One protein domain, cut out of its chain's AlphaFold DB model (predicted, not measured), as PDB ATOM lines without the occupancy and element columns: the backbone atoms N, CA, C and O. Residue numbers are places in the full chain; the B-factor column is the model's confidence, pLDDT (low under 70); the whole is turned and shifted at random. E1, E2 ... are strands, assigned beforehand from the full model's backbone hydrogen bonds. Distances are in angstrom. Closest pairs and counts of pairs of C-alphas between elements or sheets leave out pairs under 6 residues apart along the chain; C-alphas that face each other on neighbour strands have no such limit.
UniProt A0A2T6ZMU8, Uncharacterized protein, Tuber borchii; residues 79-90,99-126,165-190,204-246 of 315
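Overview. This is residues 79 to 90, 99 to 126, 165 to 190 and 204 to 246 of the 315 residues of an uncharacterized protein of Tuber borchii (UniProt A0A2T6ZMU8). A long two-stranded ribbon, E2 beside E7, runs from a twisted sheet end to a loose head of two small strand pairs. At the sheet end E1 adds to residues 106 to 108 of E2 and E8 to residues 218 to 227 of E7, while the head, E3 with E6 and E4 with E5, lies beyond the other end of the ribbon, with the loop of residues 171 to 182 reaching out from E4 and E5. The printed part has 109 residues, with no named helix and eight named strands, E1 to E8 in order along the chain, and its class is all strand. The sheet order is E1, E2, E7, E8, antiparallel throughout; E3 with E6 and E4 with E5 are also antiparallel. The whole is extended, with a radius of gyration of the C-alphas of 21.8 A and spans of 65 by 31 by 23 A, the ribbon making much of the length.

Arrangement. The inner strands E2, residues 100 to 116, and E7, residues 211 to 227, are antiparallel at 169 degrees. N 102 and O 225 are 2.8 A apart and N 116 and O 211 2.9 A, both within hydrogen-bond range. E2 bends by 73 degrees at residue 103, and E7 by 89 degrees at residue 224. The edge strand E1, residues 84 to 86, is antiparallel to E2 at 148 degrees, with N 85 and O 107 within hydrogen-bond range at 2.8 A. The other edge strand, E8, residues 233 to 244, forms a hairpin with E7, antiparallel at 119 degrees. N 226 and O 235 are within hydrogen-bond range at 2.7 A, as are N 243 and O 220 at 2.8 A. E8 bends by 91 degrees at residue 240. E1 and E8 are apart. The strands' lines turn by 80 degrees from edge to edge of this sheet, and its C-alphas lie up to 5.6 A off their best plane. E3, residues 123 to 126, and E6, residues 204 to 207, are antiparallel neighbours in a sheet of two strands, at 153 degrees. The C-alphas of Ser 124 and Tyr 206 face each other at 5.7 A, but no backbone N and O across this pair are within hydrogen-bond range. E4, residues 166 to 170, and E5, residues 183 to 187, form a hairpin, antiparallel at 154 degrees, with N 184 and O 169 within hydrogen-bond range at 2.9 A. E5 and E6 have 7 pairs of C-alphas within 8 A, the closest those of Glu 184 and Ala 207 at 6.7 A. E4 and E6 are apart, as are E5 and E7.

Along the chain. E2 measures 46.0 A from first to last C-alpha, from C-alpha 100 at (-25.345, 33.831, 0.867) to C-alpha 116 at (-10.356, -3.728, -21.086). E7 measures 40.9 A and E8 22.7 A, with C-alpha 244 at (-27.255, 13.533, -18.125). E4 measures 13.5 A, E5 12.9 A, E6 9.5 A, E3 9.3 A and E1 6.4 A.

Size, cuts and confidence. The two C-alphas farthest apart, those of Arg 100 and Gln 126, are 65.6 A from each other. Three cuts leave out residues 91 to 98, 127 to 164 and 191 to 203, with C-alpha gaps of 14.3 A, 21.7 A and 12.2 A across them. Of the links printed whole, E4 to E5 is long, E2 to E3 short, and E6 to E7 and E7 to E8 tight. The mean pLDDT of the printed part is 70.9; residues 117 to 126, 165 to 190 and 204 to 208 are under 70.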
ATOM      1  N   TRP A  79     -16.335  29.362  -7.532       81.31
ATOM      2  CA  TRP A  79     -17.528  28.730  -8.122       81.31
ATOM      3  C   TRP A  79     -17.294  27.292  -8.620       81.31
ATOM      4  O   TRP A  79     -18.096  26.765  -9.393       81.31
ATOM      5  N   VAL A  80     -16.201  26.654  -8.202       85.44
ATOM      6  CA  VAL A  80     -15.842  25.288  -8.596       85.44
ATOM      7  C   VAL A  80     -15.666  24.429  -7.350       85.44
ATOM      8  O   VAL A  80     -15.090  24.852  -6.350       85.44
ATOM      9  N   THR A  81     -16.193  23.218  -7.420       87.44
ATOM     10  CA  THR A  81     -15.958  22.139  -6.458       87.44
ATOM     11  C   THR A  81     -15.188  21.023  -7.153       87.44
ATOM     12  O   THR A  81     -14.943  21.088  -8.356       87.44
ATOM     13  N   ASP A  82     -14.792  20.012  -6.399       83.75
ATOM     14  CA  ASP A  82     -14.208  18.781  -6.927       83.75
ATOM     15  C   ASP A  82     -15.119  18.071  -7.943       83.75
ATOM     16  O   ASP A  82     -14.626  17.493  -8.909       83.75
ATOM     17  N   GLU A  83     -16.439  18.155  -7.767       86.06
ATOM     18  CA  GLU A  83     -17.402  17.435  -8.613       86.06
ATOM     19  C   GLU A  83     -18.154  18.322  -9.616       86.06
ATOM     20  O   GLU A  83     -18.589  17.854 -10.674       86.06
ATOM     21  N   LEU A  84     -18.357  19.598  -9.280       90.56
ATOM     22  CA  LEU A  84     -19.268  20.495  -9.990       90.56
ATOM     23  C   LEU A  84     -18.636  21.851 -10.291       90.56
ATOM     24  O   LEU A  84     -18.025  22.492  -9.432       90.56
ATOM     25  N   TYR A  85     -18.905  22.332 -11.497       91.06
ATOM     26  CA  TYR A  85     -18.715  23.707 -11.928       91.06
ATOM     27  C   TYR A  85     -20.056  24.451 -11.884       91.06
ATOM     28  O   TYR A  85     -21.037  23.980 -12.460       91.06
ATOM     29  N   PHE A  86     -20.119  25.624 -11.257       91.44
ATOM     30  CA  PHE A  86     -21.331  26.448 -11.223       91.44
ATOM     31  C   PHE A  86     -21.217  27.649 -12.168       91.44
ATOM     32  O   PHE A  86     -20.182  28.313 -12.212       91.44
ATOM     33  N   LEU A  87     -22.289  27.966 -12.906       88.62
ATOM     34  CA  LEU A  87     -22.336  29.198 -13.698       88.62
ATOM     35  C   LEU A  87     -22.229  30.425 -12.790       88.62
ATOM     36  O   LEU A  87     -22.701  30.384 -11.644       88.62
ATOM     37  N   PRO A  88     -21.691  31.541 -13.314       81.69
ATOM     38  CA  PRO A  88     -21.766  32.823 -12.637       81.69
ATOM     39  C   PRO A  88     -23.209  33.130 -12.230       81.69
ATOM     40  O   PRO A  88     -24.136  33.016 -13.031       81.69
ATOM     41  N   PHE A  89     -23.396  33.526 -10.977       80.00
ATOM     42  CA  PHE A  89     -24.682  33.950 -10.435       80.00
ATOM     43  C   PHE A  89     -24.583  35.386  -9.934       80.00
ATOM     44  O   PHE A  89     -23.499  35.868  -9.596       80.00
ATOM     45  N   GLU A  90     -25.717  36.089  -9.910       75.69
ATOM     46  CA  GLU A  90     -25.737  37.495  -9.526       75.69
ATOM     47  C   GLU A  90     -25.218  37.694  -8.099       75.69
ATOM     48  O   GLU A  90     -25.801  37.250  -7.107       75.69
ATOM     49  N   LEU A  99     -22.800  34.373   4.910       91.50
ATOM     50  CA  LEU A  99     -23.107  33.331   3.930       91.50
ATOM     51  C   LEU A  99     -24.305  33.767   3.088       91.50
ATOM     52  O   LEU A  99     -25.258  34.353   3.608       91.50
ATOM     53  N   ARG A 100     -24.274  33.461   1.795       88.00
ATOM     54  CA  ARG A 100     -25.345  33.831   0.867       88.00
ATOM     55  C   ARG A 100     -25.700  32.693  -0.033       88.00
ATOM     56  O   ARG A 100     -24.820  31.976  -0.479       88.00
ATOM     57  N   THR A 101     -26.981  32.588  -0.340       92.62
ATOM     58  CA  THR A 101     -27.515  31.513  -1.158       92.62
ATOM     59  C   THR A 101     -28.090  32.082  -2.449       92.62
ATOM     60  O   THR A 101     -28.904  33.000  -2.397       92.62
ATOM     61  N   SER A 102     -27.687  31.524  -3.588       92.38
ATOM     62  CA  SER A 102     -28.209  31.859  -4.914       92.38
ATOM     63  C   SER A 102     -28.621  30.599  -5.666       92.38
ATOM     64  O   SER A 102     -28.158  29.498  -5.368       92.38
ATOM     65  N   MET A 103     -29.497  30.778  -6.645       94.94
ATOM     66  CA  MET A 103     -29.807  29.770  -7.652       94.94
ATOM     67  C   MET A 103     -28.831  29.924  -8.821       94.94
ATOM     68  O   MET A 103     -28.530  31.049  -9.224       94.94
ATOM     69  N   THR A 104     -28.299  28.816  -9.329       94.25
ATOM     70  CA  THR A 104     -27.417  28.788 -10.504       94.25
ATOM     71  C   THR A 104     -27.471  27.427 -11.190       94.25
ATOM     72  O   THR A 104     -27.869  26.440 -10.578       94.25
ATOM     73  N   GLN A 105     -27.048  27.353 -12.447       93.75
ATOM     74  CA  GLN A 105     -26.858  26.074 -13.123       93.75
ATOM     75  C   GLN A 105     -25.504  25.479 -12.719       93.75
ATOM     76  O   GLN A 105     -24.489  26.175 -12.717       93.75
ATOM     77  N   GLY A 106     -25.486  24.192 -12.396       93.75
ATOM     78  CA  GLY A 106     -24.276  23.416 -12.150       93.75
ATOM     79  C   GLY A 106     -24.035  22.399 -13.261       93.75
ATOM     80  O   GLY A 106     -24.979  21.900 -13.878       93.75
ATOM     81  N   TYR A 107     -22.764  22.103 -13.498       93.06
ATOM     82  CA  TYR A 107     -22.270  21.163 -14.492       93.06
ATOM     83  C   TYR A 107     -21.298  20.222 -13.800       93.06
ATOM     84  O   TYR A 107     -20.269  20.658 -13.292       93.06
ATOM     85  N   GLY A 108     -21.634  18.942 -13.766       92.81
ATOM     86  CA  GLY A 108     -20.759  17.899 -13.254       92.81
ATOM     87  C   GLY A 108     -20.274  17.009 -14.368       92.81
ATOM     88  O   GLY A 108     -20.936  16.870 -15.400       92.81
ATOM     89  N   ARG A 109     -19.151  16.343 -14.140       86.44
ATOM     90  CA  ARG A 109     -18.673  15.311 -15.046       86.44
ATOM     91  C   ARG A 109     -18.522  14.001 -14.305       86.44
ATOM     92  O   ARG A 109     -17.827  13.926 -13.303       86.44
ATOM     93  N   ASN A 110     -19.127  12.961 -14.860       84.19
ATOM     94  CA  ASN A 110     -18.894  11.598 -14.424       84.19
ATOM     95  C   ASN A 110     -17.957  10.914 -15.427       84.19
ATOM     96  O   ASN A 110     -18.246  10.863 -16.624       84.19
ATOM     97  N   LEU A 111     -16.814  10.429 -14.945       83.19
ATOM     98  CA  LEU A 111     -15.857   9.662 -15.734       83.19
ATOM     99  C   LEU A 111     -15.930   8.202 -15.293       83.19
ATOM    100  O   LEU A 111     -15.491   7.854 -14.201       83.19
ATOM    101  N   THR A 112     -16.445   7.332 -16.157       83.75
ATOM    102  CA  THR A 112     -16.431   5.889 -15.909       83.75
ATOM    103  C   THR A 112     -15.320   5.259 -16.731       83.75
ATOM    104  O   THR A 112     -15.395   5.212 -17.954       83.75
ATOM    105  N   CYS A 113     -14.276   4.769 -16.066       86.88
ATOM    106  CA  CYS A 113     -13.183   4.055 -16.715       86.88
ATOM    107  C   CYS A 113     -13.344   2.547 -16.524       86.88
ATOM    108  O   CYS A 113     -13.492   2.061 -15.407       86.88
ATOM    109  N   GLN A 114     -13.281   1.801 -17.621       83.88
ATOM    110  CA  GLN A 114     -13.260   0.348 -17.627       83.88
ATOM    111  C   GLN A 114     -11.900  -0.145 -18.098       83.88
ATOM    112  O   GLN A 114     -11.344   0.311 -19.103       83.88
ATOM    113  N   LEU A 115     -11.369  -1.111 -17.355       84.19
ATOM    114  CA  LEU A 115     -10.219  -1.875 -17.794       84.19
ATOM    115  C   LEU A 115     -10.684  -2.828 -18.888       84.19
ATOM    116  O   LEU A 115     -11.482  -3.726 -18.617       84.19
ATOM    117  N   LEU A 116     -10.179  -2.673 -20.107       79.25
ATOM    118  CA  LEU A 116     -10.356  -3.728 -21.086       79.25
ATOM    119  C   LEU A 116      -9.486  -4.903 -20.660       79.25
ATOM    120  O   LEU A 116      -8.256  -4.853 -20.758       79.25
ATOM    121  N   ALA A 117     -10.138  -5.966 -20.195       67.31
ATOM    122  CA  ALA A 117      -9.529  -7.272 -20.004       67.31
ATOM    123  C   ALA A 117      -9.211  -7.885 -21.380       67.31
ATOM    124  O   ALA A 117      -9.838  -8.837 -21.828       67.31
ATOM    125  N   GLY A 118      -8.261  -7.286 -22.094       57.81
ATOM    126  CA  GLY A 118      -7.629  -7.910 -23.243       57.81
ATOM    127  C   GLY A 118      -6.608  -8.914 -22.737       57.81
ATOM    128  O   GLY A 118      -5.828  -8.593 -21.836       57.81
ATOM    129  N   ASN A 119      -6.613 -10.118 -23.315       50.78
ATOM    130  CA  ASN A 119      -5.564 -11.117 -23.136       50.78
ATOM    131  C   ASN A 119      -4.214 -10.400 -23.116       50.78
ATOM    132  O   ASN A 119      -3.864  -9.719 -24.079       50.78
ATOM    133  N   THR A 120      -3.500 -10.483 -21.993       49.75
ATOM    134  CA  THR A 120      -2.213  -9.819 -21.805       49.75
ATOM    135  C   THR A 120      -1.299 -10.161 -22.973       49.75
ATOM    136  O   THR A 120      -0.760 -11.265 -23.028       49.75
ATOM    137  N   PHE A 121      -1.117  -9.228 -23.908       48.09
ATOM    138  CA  PHE A 121      -0.111  -9.361 -24.949       48.09
ATOM    139  C   PHE A 121       1.250  -9.301 -24.261       48.09
ATOM    140  O   PHE A 121       1.770  -8.229 -23.958       48.09
ATOM    141  N   GLN A 122       1.814 -10.472 -23.961       50.75
ATOM    142  CA  GLN A 122       3.186 -10.581 -23.495       50.75
ATOM    143  C   GLN A 122       4.109 -10.358 -24.686       50.75
ATOM    144  O   GLN A 122       4.467 -11.287 -25.405       50.75
ATOM    145  N   GLN A 123       4.530  -9.116 -24.893       46.56
ATOM    146  CA  GLN A 123       5.624  -8.858 -25.814       46.56
ATOM    147  C   GLN A 123       6.941  -9.171 -25.097       46.56
ATOM    148  O   GLN A 123       7.454  -8.363 -24.322       46.56
ATOM    149  N   SER A 124       7.499 -10.359 -25.337       48.16
ATOM    150  CA  SER A 124       8.863 -10.664 -24.914       48.16
ATOM    151  C   SER A 124       9.841 -10.032 -25.899       48.16
ATOM    152  O   SER A 124      10.079 -10.568 -26.978       48.16
ATOM    153  N   SER A 125      10.431  -8.896 -25.533       47.09
ATOM    154  CA  SER A 125      11.618  -8.409 -26.238       47.09
ATOM    155  C   SER A 125      12.848  -9.079 -25.623       47.09
ATOM    156  O   SER A 125      13.213  -8.816 -24.476       47.09
ATOM    157  N   GLN A 126      13.475  -9.992 -26.365       46.94
ATOM    158  CA  GLN A 126      14.839 -10.410 -26.055       46.94
ATOM    159  C   GLN A 126      15.778  -9.326 -26.580       46.94
ATOM    160  O   GLN A 126      15.980  -9.188 -27.784       46.94
ATOM    161  N   LYS A 165      11.414  -5.392  -5.833       33.78
ATOM    162  CA  LYS A 165      10.608  -4.167  -5.733       33.78
ATOM    163  C   LYS A 165       9.955  -3.878  -7.082       33.78
ATOM    164  O   LYS A 165      10.601  -3.995  -8.123       33.78
ATOM    165  N   TRP A 166       8.690  -3.481  -7.044       34.19
ATOM    166  CA  TRP A 166       7.917  -3.079  -8.215       34.19
ATOM    167  C   TRP A 166       7.967  -1.559  -8.363       34.19
ATOM    168  O   TRP A 166       7.763  -0.841  -7.387       34.19
ATOM    169  N   HIS A 167       8.222  -1.075  -9.579       34.38
ATOM    170  CA  HIS A 167       8.078   0.333  -9.942       34.38
ATOM    171  C   HIS A 167       7.142   0.436 -11.148       34.38
ATOM    172  O   HIS A 167       7.375  -0.227 -12.163       34.38
ATOM    173  N   ALA A 168       6.096   1.253 -11.014       32.16
ATOM    174  CA  ALA A 168       5.201   1.639 -12.096       32.16
ATOM    175  C   ALA A 168       5.561   3.059 -12.561       32.16
ATOM    176  O   ALA A 168       5.803   3.931 -11.730       32.16
ATOM    177  N   SER A 169       5.618   3.285 -13.873       35.34
ATOM    178  CA  SER A 169       5.806   4.614 -14.468       35.34
ATOM    179  C   SER A 169       4.807   4.797 -15.603       35.34
ATOM    180  O   SER A 169       4.734   3.955 -16.498       35.34
ATOM    181  N   LEU A 170       4.066   5.902 -15.578       33.88
ATOM    182  CA  LEU A 170       3.240   6.340 -16.701       33.88
ATOM    183  C   LEU A 170       4.145   7.001 -17.750       33.88
ATOM    184  O   LEU A 170       5.080   7.720 -17.393       33.88
ATOM    185  N   ARG A 171       3.920   6.715 -19.035       36.12
ATOM    186  CA  ARG A 171       4.659   7.335 -20.148       36.12
ATOM    187  C   ARG A 171       3.689   7.662 -21.278       36.12
ATOM    188  O   ARG A 171       2.830   6.842 -21.578       36.12
ATOM    189  N   GLU A 172       3.837   8.816 -21.913       34.06
ATOM    190  CA  GLU A 172       2.948   9.226 -23.006       34.06
ATOM    191  C   GLU A 172       3.134   8.358 -24.269       34.06
ATOM    192  O   GLU A 172       4.256   7.917 -24.560       34.06
ATOM    193  N   PRO A 173       2.050   8.051 -25.010       35.81
ATOM    194  CA  PRO A 173       2.127   7.331 -26.274       35.81
ATOM    195  C   PRO A 173       2.433   8.260 -27.464       35.81
ATOM    196  O   PRO A 173       2.023   9.412 -27.510       35.81
ATOM    197  N   ASN A 174       3.128   7.697 -28.455       32.19
ATOM    198  CA  ASN A 174       3.399   8.292 -29.769       32.19
ATOM    199  C   ASN A 174       2.082   8.553 -30.546       32.19
ATOM    200  O   ASN A 174       1.132   7.779 -30.387       32.19
ATOM    201  N   PRO A 175       2.009   9.563 -31.434       31.23
ATOM    202  CA  PRO A 175       0.757  10.025 -32.016       31.23
ATOM    203  C   PRO A 175       0.393   9.185 -33.242       31.23
ATOM    204  O   PRO A 175       0.820   9.483 -34.356       31.23
ATOM    205  N   ARG A 176      -0.370   8.102 -33.054       26.48
ATOM    206  CA  ARG A 176      -1.210   7.492 -34.104       26.48
ATOM    207  C   ARG A 176      -2.115   6.412 -33.499       26.48
ATOM    208  O   ARG A 176      -1.631   5.343 -33.145       26.48
ATOM    209  N   TRP A 177      -3.417   6.720 -33.487       31.47
ATOM    210  CA  TRP A 177      -4.582   5.860 -33.216       31.47
ATOM    211  C   TRP A 177      -4.779   5.376 -31.767       31.47
ATOM    212  O   TRP A 177      -3.835   4.930 -31.130       31.47
ATOM    213  N   LEU A 178      -6.033   5.479 -31.282       31.81
ATOM    214  CA  LEU A 178      -6.597   4.885 -30.048       31.81
ATOM    215  C   LEU A 178      -5.573   4.692 -28.914       31.81
ATOM    216  O   LEU A 178      -4.958   3.638 -28.795       31.81
ATOM    217  N   GLY A 179      -5.382   5.709 -28.076       26.38
ATOM    218  CA  GLY A 179      -4.350   5.683 -27.041       26.38
ATOM    219  C   GLY A 179      -4.785   4.954 -25.763       26.38
ATOM    220  O   GLY A 179      -5.592   5.514 -25.021       26.38
ATOM    221  N   PRO A 180      -4.246   3.763 -25.433       32.59
ATOM    222  CA  PRO A 180      -4.308   3.229 -24.078       32.59
ATOM    223  C   PRO A 180      -3.467   4.091 -23.128       32.59
ATOM    224  O   PRO A 180      -2.382   4.559 -23.483       32.59
ATOM    225  N   TRP A 181      -3.914   4.229 -21.882       33.75
ATOM    226  CA  TRP A 181      -3.053   4.695 -20.797       33.75
ATOM    227  C   TRP A 181      -1.908   3.689 -20.594       33.75
ATOM    228  O   TRP A 181      -2.133   2.532 -20.245       33.75
ATOM    229  N   ARG A 182      -0.660   4.106 -20.839       38.56
ATOM    230  CA  ARG A 182       0.525   3.241 -20.728       38.56
ATOM    231  C   ARG A 182       1.085   3.291 -19.307       38.56
ATOM    232  O   ARG A 182       1.817   4.214 -18.957       38.56
ATOM    233  N   GLY A 183       0.803   2.258 -18.514       34.53
ATOM    234  CA  GLY A 183       1.539   1.955 -17.284       34.53
ATOM    235  C   GLY A 183       2.648   0.936 -17.549       34.53
ATOM    236  O   GLY A 183       2.366  -0.224 -17.829       34.53
ATOM    237  N   GLU A 184       3.921   1.329 -17.455       37.84
ATOM    238  CA  GLU A 184       5.039   0.376 -17.490       37.84
ATOM    239  C   GLU A 184       5.312  -0.144 -16.078       37.84
ATOM    240  O   GLU A 184       5.752   0.616 -15.215       37.84
ATOM    241  N   SER A 185       5.112  -1.444 -15.841       36.69
ATOM    242  CA  SER A 185       5.663  -2.116 -14.660       36.69
ATOM    243  C   SER A 185       6.989  -2.784 -15.025       36.69
ATOM    244  O   SER A 185       7.069  -3.590 -15.953       36.69
ATOM    245  N   LYS A 186       8.072  -2.426 -14.326       41.97
ATOM    246  CA  LYS A 186       9.394  -3.040 -14.542       41.97
ATOM    247  C   LYS A 186       9.693  -4.026 -13.424       41.97
ATOM    248  O   LYS A 186       9.806  -3.639 -12.262       41.97
ATOM    249  N   LYS A 187       9.871  -5.299 -13.780       40.69
ATOM    250  CA  LYS A 187      10.385  -6.328 -12.870       40.69
ATOM    251  C   LYS A 187      11.905  -6.404 -13.006       40.69
ATOM    252  O   LYS A 187      12.411  -6.877 -14.020       40.69
ATOM    253  N   TYR A 188      12.627  -5.966 -11.979       42.69
ATOM    254  CA  TYR A 188      14.072  -6.174 -11.876       42.69
ATOM    255  C   TYR A 188      14.334  -7.419 -11.029       42.69
ATOM    256  O   TYR A 188      14.166  -7.406  -9.812       42.69
ATOM    257  N   SER A 189      14.716  -8.515 -11.682       42.44
ATOM    258  CA  SER A 189      15.257  -9.697 -11.010       42.44
ATOM    259  C   SER A 189      16.774  -9.562 -10.978       42.44
ATOM    260  O   SER A 189      17.432  -9.880 -11.961       42.44
ATOM    261  N   GLY A 190      17.321  -9.029  -9.887       44.47
ATOM    262  CA  GLY A 190      18.764  -8.999  -9.653       44.47
ATOM    263  C   GLY A 190      19.137  -9.993  -8.560       44.47
ATOM    264  O   GLY A 190      18.846  -9.756  -7.389       44.47
ATOM    265  N   ARG A 204      14.508 -10.992 -19.648       56.91
ATOM    266  CA  ARG A 204      13.218 -10.846 -20.328       56.91
ATOM    267  C   ARG A 204      12.489  -9.653 -19.726       56.91
ATOM    268  O   ARG A 204      12.072  -9.684 -18.569       56.91
ATOM    269  N   LYS A 205      12.331  -8.597 -20.521       59.28
ATOM    270  CA  LYS A 205      11.392  -7.519 -20.212       59.28
ATOM    271  C   LYS A 205      10.002  -7.992 -20.619       59.28
ATOM    272  O   LYS A 205       9.780  -8.309 -21.784       59.28
ATOM    273  N   TYR A 206       9.095  -8.035 -19.654       57.41
ATOM    274  CA  TYR A 206       7.672  -8.210 -19.908       57.41
ATOM    275  C   TYR A 206       7.042  -6.823 -19.868       57.41
ATOM    276  O   TYR A 206       7.079  -6.166 -18.829       57.41
ATOM    277  N   ALA A 207       6.516  -6.363 -20.998       61.75
ATOM    278  CA  ALA A 207       5.590  -5.243 -21.015       61.75
ATOM    279  C   ALA A 207       4.182  -5.822 -20.886       61.75
ATOM    280  O   ALA A 207       3.795  -6.681 -21.678       61.75
ATOM    281  N   VAL A 208       3.445  -5.396 -19.864       63.59
ATOM    282  CA  VAL A 208       2.010  -5.661 -19.764       63.59
ATOM    283  C   VAL A 208       1.320  -4.410 -20.273       63.59
ATOM    284  O   VAL A 208       1.451  -3.348 -19.669       63.59
ATOM    285  N   TYR A 209       0.640  -4.526 -21.409       71.25
ATOM    286  CA  TYR A 209      -0.189  -3.452 -21.931       71.25
ATOM    287  C   TYR A 209      -1.587  -3.613 -21.362       71.25
ATOM    288  O   TYR A 209      -2.221  -4.653 -21.533       71.25
ATOM    289  N   THR A 210      -2.048  -2.583 -20.672       72.88
ATOM    290  CA  THR A 210      -3.396  -2.538 -20.134       72.88
ATOM    291  C   THR A 210      -4.105  -1.360 -20.773       72.88
ATOM    292  O   THR A 210      -3.672  -0.221 -20.629       72.88
ATOM    293  N   THR A 211      -5.172  -1.639 -21.514       79.31
ATOM    294  CA  THR A 211      -5.977  -0.597 -22.147       79.31
ATOM    295  C   THR A 211      -7.092  -0.200 -21.192       79.31
ATOM    296  O   THR A 211      -7.906  -1.035 -20.802       79.31
ATOM    297  N   ILE A 212      -7.127   1.074 -20.809       79.81
ATOM    298  CA  ILE A 212      -8.241   1.666 -20.064       79.81
ATOM    299  C   ILE A 212      -9.070   2.462 -21.066       79.81
ATOM    300  O   ILE A 212      -8.530   3.346 -21.733       79.81
ATOM    301  N   ILE A 213     -10.361   2.157 -21.165       81.06
ATOM    302  CA  ILE A 213     -11.326   2.977 -21.899       81.06
ATOM    303  C   ILE A 213     -12.136   3.755 -20.877       81.06
ATOM    304  O   ILE A 213     -12.662   3.164 -19.941       81.06
ATOM    305  N   CYS A 214     -12.257   5.066 -21.061       83.56
ATOM    306  CA  CYS A 214     -13.109   5.892 -20.218       83.56
ATOM    307  C   CYS A 214     -14.249   6.494 -21.034       83.56
ATOM    308  O   CYS A 214     -14.012   7.071 -22.094       83.56
ATOM    309  N   SER A 215     -15.469   6.392 -20.520       80.38
ATOM    310  CA  SER A 215     -16.624   7.149 -20.990       80.38
ATOM    311  C   SER A 215     -16.838   8.368 -20.096       80.38
ATOM    312  O   SER A 215     -16.631   8.324 -18.881       80.38
ATOM    313  N   GLN A 216     -17.216   9.484 -20.714       82.75
ATOM    314  CA  GLN A 216     -17.545  10.729 -20.027       82.75
ATOM    315  C   GLN A 216     -19.037  10.977 -20.183       82.75
ATOM    316  O   GLN A 216     -19.542  10.906 -21.300       82.75
ATOM    317  N   GLN A 217     -19.711  11.290 -19.083       85.50
ATOM    318  CA  GLN A 217     -21.072  11.814 -19.095       85.50
ATOM    319  C   GLN A 217     -21.067  13.202 -18.479       85.50
ATOM    320  O   GLN A 217     -20.461  13.424 -17.422       85.50
ATOM    321  N   ILE A 218     -21.732  14.136 -19.151       85.62
ATOM    322  CA  ILE A 218     -21.903  15.490 -18.636       85.62
ATOM    323  C   ILE A 218     -23.257  15.539 -17.952       85.62
ATOM    324  O   ILE A 218     -24.289  15.230 -18.540       85.62
ATOM    325  N   SER A 219     -23.240  15.938 -16.694       92.62
ATOM    326  CA  SER A 219     -24.433  16.120 -15.890       92.62
ATOM    327  C   SER A 219     -24.707  17.607 -15.707       92.62
ATOM    328  O   SER A 219     -23.785  18.409 -15.567       92.62
ATOM    329  N   THR A 220     -25.975  17.992 -15.716       94.44
ATOM    330  CA  THR A 220     -26.394  19.366 -15.466       94.44
ATOM    331  C   THR A 220     -27.611  19.401 -14.565       94.44
ATOM    332  O   THR A 220     -28.465  18.518 -14.613       94.44
ATOM    333  N   GLY A 221     -27.725  20.448 -13.765       95.00
ATOM    334  CA  GLY A 221     -28.894  20.666 -12.929       95.00
ATOM    335  C   GLY A 221     -28.950  22.094 -12.431       95.00
ATOM    336  O   GLY A 221     -27.968  22.832 -12.505       95.00
ATOM    337  N   GLU A 222     -30.106  22.483 -11.916       95.94
ATOM    338  CA  GLU A 222     -30.234  23.732 -11.183       95.94
ATOM    339  C   GLU A 222     -29.814  23.489  -9.730       95.94
ATOM    340  O   GLU A 222     -30.224  22.520  -9.097       95.94
ATOM    341  N   PHE A 223     -28.973  24.354  -9.181       95.75
ATOM    342  CA  PHE A 223     -28.441  24.230  -7.835       95.75
ATOM    343  C   PHE A 223     -28.731  25.480  -7.028       95.75
ATOM    344  O   PHE A 223     -28.555  26.613  -7.471       95.75
ATOM    345  N   ARG A 224     -29.097  25.250  -5.773       96.38
ATOM    346  CA  ARG A 224     -29.060  26.252  -4.723       96.38
ATOM    347  C   ARG A 224     -27.669  26.232  -4.098       96.38
ATOM    348  O   ARG A 224     -27.368  25.350  -3.295       96.38
ATOM    349  N   VAL A 225     -26.831  27.195  -4.455       94.50
ATOM    350  CA  VAL A 225     -25.438  27.298  -4.005       94.50
ATOM    351  C   VAL A 225     -25.332  28.343  -2.906       94.50
ATOM    352  O   VAL A 225     -25.845  29.450  -3.038       94.50
ATOM    353  N   THR A 226     -24.685  27.987  -1.802       93.69
ATOM    354  CA  THR A 226     -24.348  28.881  -0.695       93.69
ATOM    355  C   THR A 226     -22.857  29.160  -0.693       93.69
ATOM    356  O   THR A 226     -22.056  28.232  -0.578       93.69
ATOM    357  N   VAL A 227     -22.499  30.435  -0.776       91.06
ATOM    358  CA  VAL A 227     -21.122  30.923  -0.841       91.06
ATOM    359  C   VAL A 227     -20.785  31.830   0.343       91.06
ATOM    360  O   VAL A 227     -21.687  32.370   0.992       91.06
ATOM    361  N   ASP A 228     -19.498  31.980   0.647       89.94
ATOM    362  CA  ASP A 228     -19.002  32.945   1.637       89.94
ATOM    363  C   ASP A 228     -18.789  34.352   1.049       89.94
ATOM    364  O   ASP A 228     -19.100  34.618  -0.111       89.94
ATOM    365  N   GLY A 229     -18.269  35.273   1.868       86.19
ATOM    366  CA  GLY A 229     -17.977  36.658   1.482       86.19
ATOM    367  C   GLY A 229     -16.920  36.826   0.384       86.19
ATOM    368  O   GLY A 229     -16.841  37.903  -0.208       86.19
ATOM    369  N   GLU A 230     -16.131  35.784   0.110       85.38
ATOM    370  CA  GLU A 230     -15.145  35.721  -0.978       85.38
ATOM    371  C   GLU A 230     -15.725  35.066  -2.242       85.38
ATOM    372  O   GLU A 230     -15.054  34.994  -3.269       85.38
ATOM    373  N   GLY A 231     -16.975  34.595  -2.181       84.56
ATOM    374  CA  GLY A 231     -17.642  33.885  -3.265       84.56
ATOM    375  C   GLY A 231     -17.330  32.391  -3.315       84.56
ATOM    376  O   GLY A 231     -17.753  31.745  -4.270       84.56
ATOM    377  N   ARG A 232     -16.619  31.821  -2.326       88.31
ATOM    378  CA  ARG A 232     -16.274  30.389  -2.316       88.31
ATOM    379  C   ARG A 232     -17.493  29.554  -1.942       88.31
ATOM    380  O   ARG A 232     -18.134  29.825  -0.921       88.31
ATOM    381  N   VAL A 233     -17.787  28.508  -2.713       90.12
ATOM    382  CA  VAL A 233     -18.861  27.556  -2.398       90.12
ATOM    383  C   VAL A 233     -18.605  26.873  -1.054       90.12
ATOM    384  O   VAL A 233     -17.580  26.235  -0.840       90.12
ATOM    385  N   LYS A 234     -19.562  27.002  -0.129       94.44
ATOM    386  CA  LYS A 234     -19.575  26.293   1.162       94.44
ATOM    387  C   LYS A 234     -20.561  25.141   1.182       94.44
ATOM    388  O   LYS A 234     -20.330  24.160   1.880       94.44
ATOM    389  N   ARG A 235     -21.697  25.289   0.495       94.81
ATOM    390  CA  ARG A 235     -22.750  24.269   0.394       94.81
ATOM    391  C   ARG A 235     -23.451  24.401  -0.944       94.81
ATOM    392  O   ARG A 235     -23.663  25.515  -1.404       94.81
ATOM    393  N   PHE A 236     -23.900  23.301  -1.517       95.56
ATOM    394  CA  PHE A 236     -24.800  23.318  -2.663       95.56
ATOM    395  C   PHE A 236     -25.886  22.264  -2.473       95.56
ATOM    396  O   PHE A 236     -25.701  21.280  -1.759       95.56
ATOM    397  N   LYS A 237     -27.049  22.501  -3.071       97.44
ATOM    398  CA  LYS A 237     -28.166  21.558  -3.087       97.44
ATOM    399  C   LYS A 237     -28.762  21.533  -4.483       97.44
ATOM    400  O   LYS A 237     -29.208  22.573  -4.961       97.44
ATOM    401  N   LEU A 238     -28.784  20.358  -5.107       96.56
ATOM    402  CA  LEU A 238     -29.503  20.140  -6.358       96.56
ATOM    403  C   LEU A 238     -30.996  20.433  -6.152       96.56
ATOM    404  O   LEU A 238     -31.601  19.978  -5.176       96.56
ATOM    405  N   ILE A 239     -31.568  21.217  -7.056       97.44
ATOM    406  CA  ILE A 239     -32.989  21.536  -7.123       97.44
ATOM    407  C   ILE A 239     -33.548  20.860  -8.375       97.44
ATOM    408  O   ILE A 239     -33.140  21.158  -9.494       97.44
ATOM    409  N   GLY A 240     -34.476  19.926  -8.171       94.94
ATOM    410  CA  GLY A 240     -35.008  19.090  -9.243       94.94
ATOM    411  C   GLY A 240     -34.113  17.890  -9.543       94.94
ATOM    412  O   GLY A 240     -33.545  17.287  -8.631       94.94
ATOM    413  N   GLU A 241     -34.022  17.533 -10.821       95.31
ATOM    414  CA  GLU A 241     -33.303  16.350 -11.292       95.31
ATOM    415  C   GLU A 241     -32.010  16.734 -12.004       95.31
ATOM    416  O   GLU A 241     -31.949  17.715 -12.752       95.31
ATOM    417  N   LEU A 242     -30.979  15.921 -11.785       93.62
ATOM    418  CA  LEU A 242     -29.744  16.010 -12.539       93.62
ATOM    419  C   LEU A 242     -29.962  15.319 -13.882       93.62
ATOM    420  O   LEU A 242     -30.311  14.141 -13.938       93.62
ATOM    421  N   LYS A 243     -29.764  16.061 -14.961       93.75
ATOM    422  CA  LYS A 243     -29.910  15.545 -16.314       93.75
ATOM    423  C   LYS A 243     -28.551  15.186 -16.871       93.75
ATOM    424  O   LYS A 243     -27.616  15.974 -16.763       93.75
ATOM    425  N   TYR A 244     -28.470  14.023 -17.494       89.94
ATOM    426  CA  TYR A 244     -27.255  13.533 -18.125       89.94
ATOM    427  C   TYR A 244     -27.387  13.670 -19.631       89.94
ATOM    428  O   TYR A 244     -28.430  13.334 -20.190       89.94
ATOM    429  N   ASP A 245     -26.343  14.208 -20.254       83.00
ATOM    430  CA  ASP A 245     -26.224  14.363 -21.701       83.00
ATOM    431  C   ASP A 245     -27.445  15.072 -22.341       83.00
ATOM    432  O   ASP A 245     -27.812  14.784 -23.479       83.00
ATOM    433  N   ASP A 246     -28.091  16.005 -21.612       81.00
ATOM    434  CA  ASP A 246     -29.282  16.729 -22.092       81.00
ATOM    435  C   ASP A 246     -28.901  17.622 -23.285       81.00
ATOM    436  O   ASP A 246     -28.228  18.638 -23.094       81.00
TER     437      ASP A 246